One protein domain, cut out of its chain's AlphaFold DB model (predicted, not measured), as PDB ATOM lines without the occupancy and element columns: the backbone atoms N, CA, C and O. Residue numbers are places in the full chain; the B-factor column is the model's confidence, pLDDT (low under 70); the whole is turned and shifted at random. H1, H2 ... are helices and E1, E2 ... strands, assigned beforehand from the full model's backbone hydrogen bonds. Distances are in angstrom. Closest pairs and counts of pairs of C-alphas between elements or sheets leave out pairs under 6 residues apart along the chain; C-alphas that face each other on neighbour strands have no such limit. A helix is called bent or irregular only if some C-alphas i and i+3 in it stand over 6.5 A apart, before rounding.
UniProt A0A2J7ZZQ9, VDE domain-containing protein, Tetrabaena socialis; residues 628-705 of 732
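AT A GLANCE: This is residues 628 to 705 of the 732 residues of the protein "VDE domain-containing protein" of Tetrabaena socialis (UniProt A0A2J7ZZQ9). A long, twisted sheet of four antiparallel strands makes the length of the domain, and a single helix, H1, packs on one face of it near the end where E2 and E4 finish and E3 starts. The other end of the sheet, with the turns from E1 to E2 and from E3 to E4, is not covered by the helix. The printed part has 78 residues with four named strands and one named helix, in the order E1 E2 E3 E4 H1 along the chain; the sheet's order is E1 - E2 - E3 - E4, and the class is mixed, helices and strands. The whole is only just loose, close to compact, with a radius of gyration of the C-alphas of 14.2 A, and it is elongated, spanning 43 by 22 by 18 A.

HOW THE PARTS SIT: E1, residues 628 to 634, E2, residues 637 to 648, E3, residues 655 to 663, and E4, residues 668 to 676, form a meander, each strand the antiparallel neighbour of the one before. E2 and E3 are the inner strands, at 160 degrees between their directions, with N 642 and O 660 2.8 A apart, within hydrogen-bond range. E1, an edge strand, stands at 147 degrees to E2, with N 630 and O 641 2.9 A apart. E4, the other edge strand, stands at 165 degrees to E3, with N 657 and O 674 2.8 A apart. E1 and E4 are apart. H1, residues 685 to 697, is on the sheet at a height over the sheet of 10.0 A, and together they make two layers, a helix on one face of a sheet. It lies over E3 and only just over E2, on which 3 of its 13 C-alphas fall. On the local plane its line and that of E3 stand at 29 degrees, only just along the strands. The closest C-alphas of H1 and E2 are those of Ala 694 and Leu 646, 6.0 A apart. In H1, 7 of 9 O i to N i+4 pairs are within hydrogen-bond range.

IN THESE COORDINATES: E2 is 31.4 A long, E3 25.5 A, E4 24.9 A and E1 18.3 A. E1 begins at C-alpha 628 (77.944, 16.491, -65.767), and E2 ends at C-alpha 648 (66.787, 6.269, -62.829). H1 is 19.6 A long and ends at C-alpha 697 (77.310, -1.320, -68.218); it is irregular, with C-alphas 686 and 689 7.3 A apart.

THE WHOLE: The two C-alphas farthest apart are those of Gly 636 and Gln 686, 43.7 A. The printed part has no cut, and no link is long. The mean pLDDT of the printed part is 75.5; 25 residues are under 70, among them residues 661 to 672 and 702 to 705.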
ATOM      1  N   PHE A 628      77.488  15.308 -66.492       79.31
ATOM      2  CA  PHE A 628      77.944  16.491 -65.767       79.31
ATOM      3  C   PHE A 628      79.464  16.462 -65.634       79.31
ATOM      4  O   PHE A 628      80.074  15.395 -65.593       79.31
ATOM      5  N   HIS A 629      80.070  17.639 -65.548       74.75
ATOM      6  CA  HIS A 629      81.477  17.789 -65.208       74.75
ATOM      7  C   HIS A 629      81.565  18.611 -63.931       74.75
ATOM      8  O   HIS A 629      81.053  19.729 -63.890       74.75
ATOM      9  N   LEU A 630      82.180  18.040 -62.900       71.38
ATOM     10  CA  LEU A 630      82.395  18.694 -61.618       71.38
ATOM     11  C   LEU A 630      83.896  18.904 -61.438       71.38
ATOM     12  O   LEU A 630      84.693  18.007 -61.700       71.38
ATOM     13  N   SER A 631      84.276  20.102 -61.017       72.31
ATOM     14  CA  SER A 631      85.634  20.403 -60.591       72.31
ATOM     15  C   SER A 631      85.558  21.023 -59.211       72.31
ATOM     16  O   SER A 631      84.819  21.991 -59.017       72.31
ATOM     17  N   VAL A 632      86.295  20.454 -58.263       69.00
ATOM     18  CA  VAL A 632      86.362  20.957 -56.890       69.00
ATOM     19  C   VAL A 632      87.829  21.089 -56.507       69.00
ATOM     20  O   VAL A 632      88.631  20.196 -56.768       69.00
ATOM     21  N   LEU A 633      88.191  22.231 -55.924       70.56
ATOM     22  CA  LEU A 633      89.438  22.359 -55.184       70.56
ATOM     23  C   LEU A 633      89.134  21.930 -53.752       70.56
ATOM     24  O   LEU A 633      88.404  22.628 -53.055       70.56
ATOM     25  N   ASP A 634      89.652  20.774 -53.364       63.25
ATOM     26  CA  ASP A 634      89.465  20.201 -52.036       63.25
ATOM     27  C   ASP A 634      90.844  19.946 -51.431       63.25
ATOM     28  O   ASP A 634      91.707  19.345 -52.080       63.25
ATOM     29  N   ASN A 635      91.083  20.458 -50.221       67.75
ATOM     30  CA  ASN A 635      92.344  20.277 -49.503       67.75
ATOM     31  C   ASN A 635      93.590  20.566 -50.372       67.75
ATOM     32  O   ASN A 635      94.553  19.801 -50.384       67.75
ATOM     33  N   GLY A 636      93.546  21.653 -51.150       64.62
ATOM     34  CA  GLY A 636      94.654  22.116 -51.989       64.62
ATOM     35  C   GLY A 636      94.873  21.315 -53.276       64.62
ATOM     36  O   GLY A 636      95.799  21.615 -54.029       64.62
ATOM     37  N   VAL A 637      94.023  20.333 -53.580       68.31
ATOM     38  CA  VAL A 637      94.113  19.508 -54.789       68.31
ATOM     39  C   VAL A 637      92.848  19.669 -55.620       68.31
ATOM     40  O   VAL A 637      91.731  19.558 -55.124       68.31
ATOM     41  N   THR A 638      93.003  19.958 -56.912       71.62
ATOM     42  CA  THR A 638      91.848  20.042 -57.812       71.62
ATOM     43  C   THR A 638      91.479  18.656 -58.321       71.62
ATOM     44  O   THR A 638      92.249  18.037 -59.063       71.62
ATOM     45  N   SER A 639      90.281  18.191 -57.980       69.88
ATOM     46  CA  SER A 639      89.655  17.059 -58.650       69.88
ATOM     47  C   SER A 639      88.910  17.536 -59.895       69.88
ATOM     48  O   SER A 639      88.237  18.570 -59.899       69.88
ATOM     49  N   ASN A 640      89.052  16.779 -60.982       73.25
ATOM     50  CA  ASN A 640      88.245  16.932 -62.187       73.25
ATOM     51  C   ASN A 640      87.471  15.643 -62.417       73.25
ATOM     52  O   ASN A 640      88.067  14.592 -62.658       73.25
ATOM     53  N   GLU A 641      86.151  15.733 -62.368       72.00
ATOM     54  CA  GLU A 641      85.259  14.588 -62.372       72.00
ATOM     55  C   GLU A 641      84.241  14.683 -63.500       72.00
ATOM     56  O   GLU A 641      83.636  15.721 -63.773       72.00
ATOM     57  N   TYR A 642      84.028  13.555 -64.156       78.69
ATOM     58  CA  TYR A 642      82.926  13.312 -65.062       78.69
ATOM     59  C   TYR A 642      81.875  12.474 -64.349       78.69
ATOM     60  O   TYR A 642      82.180  11.404 -63.827       78.69
ATOM     61  N   TRP A 643      80.630  12.924 -64.406       80.94
ATOM     62  CA  TRP A 643      79.478  12.262 -63.817       80.94
ATOM     63  C   TRP A 643      78.446  11.924 -64.886       80.94
ATOM     64  O   TRP A 643      78.266  12.656 -65.862       80.94
ATOM     65  N   ARG A 644      77.728  10.818 -64.695       82.81
ATOM     66  CA  ARG A 644      76.636  10.405 -65.577       82.81
ATOM     67  C   ARG A 644      75.548   9.646 -64.833       82.81
ATOM     68  O   ARG A 644      75.841   8.785 -64.015       82.81
ATOM     69  N   ILE A 645      74.296   9.878 -65.206       85.06
ATOM     70  CA  ILE A 645      73.166   9.033 -64.809       85.06
ATOM     71  C   ILE A 645      73.227   7.722 -65.611       85.06
ATOM     72  O   ILE A 645      73.148   7.734 -66.845       85.06
ATOM     73  N   LEU A 646      73.399   6.593 -64.921       84.25
ATOM     74  CA  LEU A 646      73.392   5.252 -65.519       84.25
ATOM     75  C   LEU A 646      71.975   4.718 -65.721       84.25
ATOM     76  O   LEU A 646      71.722   4.032 -66.718       84.25
ATOM     77  N   ASP A 647      71.099   4.991 -64.755       87.81
ATOM     78  CA  ASP A 647      69.680   4.649 -64.760       87.81
ATOM     79  C   ASP A 647      68.955   5.438 -63.657       87.81
ATOM     80  O   ASP A 647      69.553   5.744 -62.628       87.81
ATOM     81  N   CYS A 648      67.679   5.737 -63.854       89.94
ATOM     82  CA  CYS A 648      66.787   6.269 -62.829       89.94
ATOM     83  C   CYS A 648      65.415   5.639 -63.027       89.94
ATOM     84  O   CYS A 648      64.913   5.593 -64.153       89.94
ATOM     85  N   ASP A 649      64.813   5.177 -61.938       87.25
ATOM     86  CA  ASP A 649      63.417   4.767 -61.950       87.25
ATOM     87  C   ASP A 649      62.519   5.960 -62.297       87.25
ATOM     88  O   ASP A 649      62.756   7.087 -61.861       87.25
ATOM     89  N   GLU A 650      61.480   5.715 -63.084       85.75
ATOM     90  CA  GLU A 650      60.541   6.731 -63.550       85.75
ATOM     91  C   GLU A 650      59.777   7.384 -62.388       85.75
ATOM     92  O   GLU A 650      59.418   8.560 -62.473       85.75
ATOM     93  N   GLY A 651      59.560   6.647 -61.293       84.50
ATOM     94  CA  GLY A 651      59.002   7.158 -60.041       84.50
ATOM     95  C   GLY A 651      60.050   7.731 -59.083       84.50
ATOM     96  O   GLY A 651      59.705   8.064 -57.953       84.50
ATOM     97  N   LEU A 652      61.318   7.824 -59.507       83.50
ATOM     98  CA  LEU A 652      62.473   8.230 -58.696       83.50
ATOM     99  C   LEU A 652      62.668   7.385 -57.430       83.50
ATOM    100  O   LEU A 652      63.297   7.833 -56.473       83.50
ATOM    101  N   ALA A 653      62.185   6.137 -57.438       82.44
ATOM    102  CA  ALA A 653      62.461   5.182 -56.366       82.44
ATOM    103  C   ALA A 653      63.975   4.967 -56.184       82.44
ATOM    104  O   ALA A 653      64.450   4.765 -55.068       82.44
ATOM    105  N   PHE A 654      64.737   5.051 -57.280       87.94
ATOM    106  CA  PHE A 654      66.191   5.132 -57.247       87.94
ATOM    107  C   PHE A 654      66.749   5.918 -58.434       87.94
ATOM    108  O   PHE A 654      66.151   5.964 -59.509       87.94
ATOM    109  N   CYS A 655      67.953   6.450 -58.253       87.88
ATOM    110  CA  CYS A 655      68.806   6.963 -59.311       87.88
ATOM    111  C   CYS A 655      70.232   6.459 -59.110       87.88
ATOM    112  O   CYS A 655      70.821   6.620 -58.045       87.88
ATOM    113  N   LEU A 656      70.791   5.844 -60.146       88.19
ATOM    114  CA  LEU A 656      72.154   5.345 -60.163       88.19
ATOM    115  C   LEU A 656      73.038   6.299 -60.968       88.19
ATOM    116  O   LEU A 656      72.857   6.477 -62.175       88.19
ATOM    117  N   PHE A 657      74.036   6.859 -60.301       84.44
ATOM    118  CA  PHE A 657      75.036   7.744 -60.876       84.44
ATOM    119  C   PHE A 657      76.367   7.013 -60.997       84.44
ATOM    120  O   PHE A 657      76.717   6.196 -60.153       84.44
ATOM    121  N   TYR A 658      77.118   7.328 -62.038       83.56
ATOM    122  CA  TYR A 658      78.508   6.945 -62.217       83.56
ATOM    123  C   TYR A 658      79.373   8.189 -62.158       83.56
ATOM    124  O   TYR A 658      78.992   9.217 -62.724       83.56
ATOM    125  N   TYR A 659      80.556   8.063 -61.569       73.75
ATOM    126  CA  TYR A 659      81.588   9.084 -61.631       73.75
ATOM    127  C   TYR A 659      82.939   8.491 -62.025       73.75
ATOM    128  O   TYR A 659      83.269   7.350 -61.704       73.75
ATOM    129  N   SER A 660      83.723   9.285 -62.743       75.94
ATOM    130  CA  SER A 660      85.121   9.026 -63.063       75.94
ATOM    131  C   SER A 660      85.880  10.332 -62.943       75.94
ATOM    132  O   SER A 660      85.532  11.312 -63.599       75.94
ATOM    133  N   GLY A 661      86.900  10.354 -62.100       68.88
ATOM    134  CA  GLY A 661      87.645  11.558 -61.796       68.88
ATOM    135  C   GLY A 661      89.129  11.310 -61.641       68.88
ATOM    136  O   GLY A 661      89.597  10.175 -61.534       68.88
ATOM    137  N   ALA A 662      89.876  12.404 -61.657       66.75
ATOM    138  CA  ALA A 662      91.266  12.396 -61.249       66.75
ATOM    139  C   ALA A 662      91.612  13.652 -60.462       66.75
ATOM    140  O   ALA A 662      91.259  14.771 -60.844       66.75
ATOM    141  N   ALA A 663      92.383  13.430 -59.409       64.62
ATOM    142  CA  ALA A 663      93.228  14.419 -58.775       64.62
ATOM    143  C   ALA A 663      94.629  14.258 -59.386       64.62
ATOM    144  O   ALA A 663      95.505  13.590 -58.833       64.62
ATOM    145  N   ALA A 664      94.800  14.802 -60.595       66.12
ATOM    146  CA  ALA A 664      95.948  14.522 -61.462       66.12
ATOM    147  C   ALA A 664      97.292  14.836 -60.788       66.12
ATOM    148  O   ALA A 664      98.212  14.026 -60.810       66.12
ATOM    149  N   THR A 665      97.363  15.983 -60.117       68.06
ATOM    150  CA  THR A 665      98.538  16.484 -59.391       68.06
ATOM    151  C   THR A 665      98.834  15.730 -58.095       68.06
ATOM    152  O   THR A 665      99.927  15.856 -57.548       68.06
ATOM    153  N   ALA A 666      97.891  14.913 -57.618       64.44
ATOM    154  CA  ALA A 666      98.101  13.953 -56.539       64.44
ATOM    155  C   ALA A 666      98.397  12.534 -57.059       64.44
ATOM    156  O   ALA A 666      98.589  11.623 -56.259       64.44
ATOM    157  N   GLY A 667      98.433  12.323 -58.381       61.34
ATOM    158  CA  GLY A 667      98.648  11.003 -58.980       61.34
ATOM    159  C   GLY A 667      97.472  10.041 -58.778       61.34
ATOM    160  O   GLY A 667      97.632   8.833 -58.938       61.34
ATOM    161  N   LEU A 668      96.287  10.553 -58.429       59.84
ATOM    162  CA  LEU A 668      95.117   9.737 -58.118       59.84
ATOM    163  C   LEU A 668      94.076   9.817 -59.232       59.84
ATOM    164  O   LEU A 668      93.675  10.893 -59.675       59.84
ATOM    165  N   ALA A 669      93.596   8.649 -59.638       58.84
ATOM    166  CA  ALA A 669      92.492   8.467 -60.565       58.84
ATOM    167  C   ALA A 669      91.511   7.470 -59.950       58.84
ATOM    168  O   ALA A 669      91.922   6.467 -59.366       58.84
ATOM    169  N   TYR A 670      90.219   7.744 -60.075       64.31
ATOM    170  CA  TYR A 670      89.178   6.964 -59.420       64.31
ATOM    171  C   TYR A 670      87.907   6.919 -60.260       64.31
ATOM    172  O   TYR A 670      87.624   7.797 -61.073       64.31
ATOM    173  N   SER A 671      87.124   5.868 -60.057       69.06
ATOM    174  CA  SER A 671      85.786   5.743 -60.615       69.06
ATOM    175  C   SER A 671      84.900   4.982 -59.652       69.06
ATOM    176  O   SER A 671      85.384   4.095 -58.952       69.06
ATOM    177  N   GLY A 672      83.610   5.278 -59.661       69.88
ATOM    178  CA  GLY A 672      82.649   4.593 -58.815       69.88
ATOM    179  C   GLY A 672      81.220   4.849 -59.252       69.88
ATOM    180  O   GLY A 672      80.956   5.456 -60.295       69.88
ATOM    181  N   ALA A 673      80.289   4.363 -58.442       77.06
ATOM    182  CA  ALA A 673      78.875   4.631 -58.609       77.06
ATOM    183  C   ALA A 673      78.246   5.039 -57.282       77.06
ATOM    184  O   ALA A 673      78.649   4.575 -56.218       77.06
ATOM    185  N   VAL A 674      77.230   5.890 -57.375       81.50
ATOM    186  CA  VAL A 674      76.396   6.310 -56.254       81.50
ATOM    187  C   VAL A 674      74.973   5.886 -56.564       81.50
ATOM    188  O   VAL A 674      74.395   6.316 -57.562       81.50
ATOM    189  N   LEU A 675      74.412   5.025 -55.720       83.19
ATOM    190  CA  LEU A 675      72.995   4.697 -55.753       83.19
ATOM    191  C   LEU A 675      72.268   5.618 -54.774       83.19
ATOM    192  O   LEU A 675      72.442   5.495 -53.566       83.19
ATOM    193  N   GLY A 676      71.477   6.544 -55.305       81.00
ATOM    194  CA  GLY A 676      70.591   7.393 -54.522       81.00
ATOM    195  C   GLY A 676      69.189   6.800 -54.457       81.00
ATOM    196  O   GLY A 676      68.610   6.465 -55.491       81.00
ATOM    197  N   THR A 677      68.634   6.718 -53.256       81.62
ATOM    198  CA  THR A 677      67.219   6.434 -52.988       81.62
ATOM    199  C   THR A 677      66.677   7.495 -52.036       81.62
ATOM    200  O   THR A 677      67.445   8.154 -51.335       81.62
ATOM    201  N   ALA A 678      65.362   7.711 -52.041       74.88
ATOM    202  CA  ALA A 678      64.746   8.789 -51.262       74.88
ATOM    203  C   ALA A 678      64.897   8.606 -49.740       74.88
ATOM    204  O   ALA A 678      64.940   9.587 -49.004       74.88
ATOM    205  N   ASP A 679      64.972   7.360 -49.279       72.38
ATOM    206  CA  ASP A 679      65.051   6.964 -47.871       72.38
ATOM    207  C   ASP A 679      66.407   6.339 -47.494       72.38
ATOM    208  O   ASP A 679      66.603   5.928 -46.352       72.38
ATOM    209  N   GLY A 680      67.346   6.250 -48.443       70.94
ATOM    210  CA  GLY A 680      68.635   5.580 -48.260       70.94
ATOM    211  C   GLY A 680      68.557   4.049 -48.229       70.94
ATOM    212  O   GLY A 680      69.593   3.394 -48.116       70.94
ATOM    213  N   ALA A 681      67.367   3.450 -48.358       73.44
ATOM    214  CA  ALA A 681      67.203   2.002 -48.389       73.44
ATOM    215  C   ALA A 681      67.518   1.430 -49.779       73.44
ATOM    216  O   ALA A 681      67.424   2.114 -50.799       73.44
ATOM    217  N   MET A 682      67.874   0.142 -49.835       77.25
ATOM    218  CA  MET A 682      68.044  -0.555 -51.111       77.25
ATOM    219  C   MET A 682      66.697  -0.672 -51.845       77.25
ATOM    220  O   MET A 682      65.702  -1.045 -51.219       77.25
ATOM    221  N   PRO A 683      66.650  -0.436 -53.171       82.25
ATOM    222  CA  PRO A 683      65.436  -0.629 -53.958       82.25
ATOM    223  C   PRO A 683      64.910  -2.063 -53.834       82.25
ATOM    224  O   PRO A 683      65.690  -3.014 -53.754       82.25
ATOM    225  N   GLY A 684      63.584  -2.228 -53.854       78.56
ATOM    226  CA  GLY A 684      62.949  -3.540 -53.703       78.56
ATOM    227  C   GLY A 684      63.371  -4.570 -54.772       78.56
ATOM    228  O   GLY A 684      63.891  -4.191 -55.829       78.56
ATOM    229  N   PRO A 685      63.108  -5.877 -54.548       83.19
ATOM    230  CA  PRO A 685      63.573  -6.974 -55.411       83.19
ATOM    231  C   PRO A 685      63.214  -6.823 -56.897       83.19
ATOM    232  O   PRO A 685      63.931  -7.307 -57.774       83.19
ATOM    233  N   GLN A 686      62.122  -6.117 -57.198       84.50
ATOM    234  CA  GLN A 686      61.680  -5.814 -58.556       84.50
ATOM    235  C   GLN A 686      62.691  -4.978 -59.364       84.50
ATOM    236  O   GLN A 686      62.700  -5.055 -60.591       84.50
ATOM    237  N   HIS A 687      63.569  -4.211 -58.705       85.38
ATOM    238  CA  HIS A 687      64.570  -3.365 -59.363       85.38
ATOM    239  C   HIS A 687      65.963  -4.011 -59.434       85.38
ATOM    240  O   HIS A 687      66.821  -3.508 -60.161       85.38
ATOM    241  N   THR A 688      66.206  -5.138 -58.750       84.44
ATOM    242  CA  THR A 688      67.539  -5.767 -58.647       84.44
ATOM    243  C   THR A 688      68.149  -6.084 -60.013       84.44
ATOM    244  O   THR A 688      69.298  -5.735 -60.276       84.44
ATOM    245  N   ALA A 689      67.376  -6.685 -60.925       84.75
ATOM    246  CA  ALA A 689      67.867  -7.028 -62.262       84.75
ATOM    247  C   ALA A 689      68.220  -5.781 -63.096       84.75
ATOM    248  O   ALA A 689      69.248  -5.762 -63.777       84.75
ATOM    249  N   ARG A 690      67.402  -4.721 -63.003       88.56
ATOM    250  CA  ARG A 690      67.623  -3.431 -63.680       88.56
ATOM    251  C   ARG A 690      68.884  -2.746 -63.150       88.56
ATOM    252  O   ARG A 690      69.733  -2.335 -63.941       88.56
ATOM    253  N   LEU A 691      69.044  -2.709 -61.827       84.62
ATOM    254  CA  LEU A 691      70.204  -2.135 -61.151       84.62
ATOM    255  C   LEU A 691      71.499  -2.880 -61.509       84.62
ATOM    256  O   LEU A 691      72.480  -2.252 -61.900       84.62
ATOM    257  N   HIS A 692      71.491  -4.215 -61.459       85.12
ATOM    258  CA  HIS A 692      72.652  -5.033 -61.831       85.12
ATOM    259  C   HIS A 692      73.029  -4.841 -63.302       85.12
ATOM    260  O   HIS A 692      74.208  -4.700 -63.622       85.12
ATOM    261  N   ALA A 693      72.043  -4.776 -64.203       83.56
ATOM    262  CA  ALA A 693      72.293  -4.492 -65.612       83.56
ATOM    263  C   ALA A 693      72.886  -3.088 -65.823       83.56
ATOM    264  O   ALA A 693      73.729  -2.910 -66.703       83.56
ATOM    265  N   ALA A 694      72.469  -2.091 -65.038       82.31
ATOM    266  CA  ALA A 694      73.014  -0.736 -65.099       82.31
ATOM    267  C   ALA A 694      74.459  -0.653 -64.589       82.31
ATOM    268  O   ALA A 694      75.308  -0.087 -65.279       82.31
ATOM    269  N   LEU A 695      74.757  -1.283 -63.451       77.06
ATOM    270  CA  LEU A 695      76.112  -1.393 -62.898       77.06
ATOM    271  C   LEU A 695      77.055  -2.142 -63.849       77.06
ATOM    272  O   LEU A 695      78.156  -1.667 -64.133       77.06
ATOM    273  N   ALA A 696      76.586  -3.240 -64.453       77.00
ATOM    274  CA  ALA A 696      77.364  -4.014 -65.416       77.00
ATOM    275  C   ALA A 696      77.783  -3.189 -66.648       77.00
ATOM    276  O   ALA A 696      78.903  -3.346 -67.136       77.00
ATOM    277  N   ARG A 697      76.938  -2.257 -67.131       75.31
ATOM    278  CA  ARG A 697      77.310  -1.320 -68.218       75.31
ATOM    279  C   ARG A 697      78.455  -0.385 -67.827       75.31
ATOM    280  O   ARG A 697      79.204   0.050 -68.698       75.31
ATOM    281  N   ALA A 698      78.581  -0.082 -66.539       66.69
ATOM    282  CA  ALA A 698      79.654   0.730 -65.981       66.69
ATOM    283  C   ALA A 698      80.861  -0.098 -65.515       66.69
ATOM    284  O   ALA A 698      81.808   0.474 -64.985       66.69
ATOM    285  N   GLY A 699      80.850  -1.420 -65.728       66.38
ATOM    286  CA  GLY A 699      81.908  -2.321 -65.274       66.38
ATOM    287  C   GLY A 699      81.992  -2.465 -63.754       66.38
ATOM    288  O   GLY A 699      83.018  -2.934 -63.278       66.38
ATOM    289  N   ILE A 700      80.942  -2.072 -63.029       64.38
ATOM    290  CA  ILE A 700      80.865  -2.129 -61.568       64.38
ATOM    291  C   ILE A 700      80.053  -3.357 -61.178       64.38
ATOM    292  O   ILE A 700      79.023  -3.658 -61.792       64.38
ATOM    293  N   GLN A 701      80.516  -4.080 -60.169       71.00
ATOM    294  CA  GLN A 701      79.827  -5.251 -59.645       71.00
ATOM    295  C   GLN A 701      79.005  -4.895 -58.402       71.00
ATOM    296  O   GLN A 701      79.411  -4.033 -57.626       71.00
ATOM    297  N   PRO A 702      77.862  -5.560 -58.153       64.56
ATOM    298  CA  PRO A 702      77.013  -5.233 -57.005       64.56
ATOM    299  C   PRO A 702      77.735  -5.312 -55.652       64.56
ATOM    300  O   PRO A 702      77.442  -4.521 -54.764       64.56
ATOM    301  N   TRP A 703      78.697  -6.229 -55.504       64.75
ATOM    302  CA  TRP A 703      79.495  -6.382 -54.281       64.75
ATOM    303  C   TRP A 703      80.555  -5.288 -54.077       64.75
ATOM    304  O   TRP A 703      81.178  -5.249 -53.022       64.75
ATOM    305  N   GLU A 704      80.781  -4.417 -55.065       56.84
ATOM    306  CA  GLU A 704      81.662  -3.246 -54.945       56.84
ATOM    307  C   GLU A 704      80.927  -2.038 -54.341       56.84
ATOM    308  O   GLU A 704      81.563  -1.071 -53.920       56.84
ATOM    309  N   LEU A 705      79.590  -2.081 -54.267       62.38
ATOM    310  CA  LEU A 705      78.799  -1.051 -53.601       62.38
ATOM    311  C   LEU A 705      78.856  -1.232 -52.083       62.38
ATOM    312  O   LEU A 705      78.625  -2.318 -51.557       62.38
TER     313      LEU A 705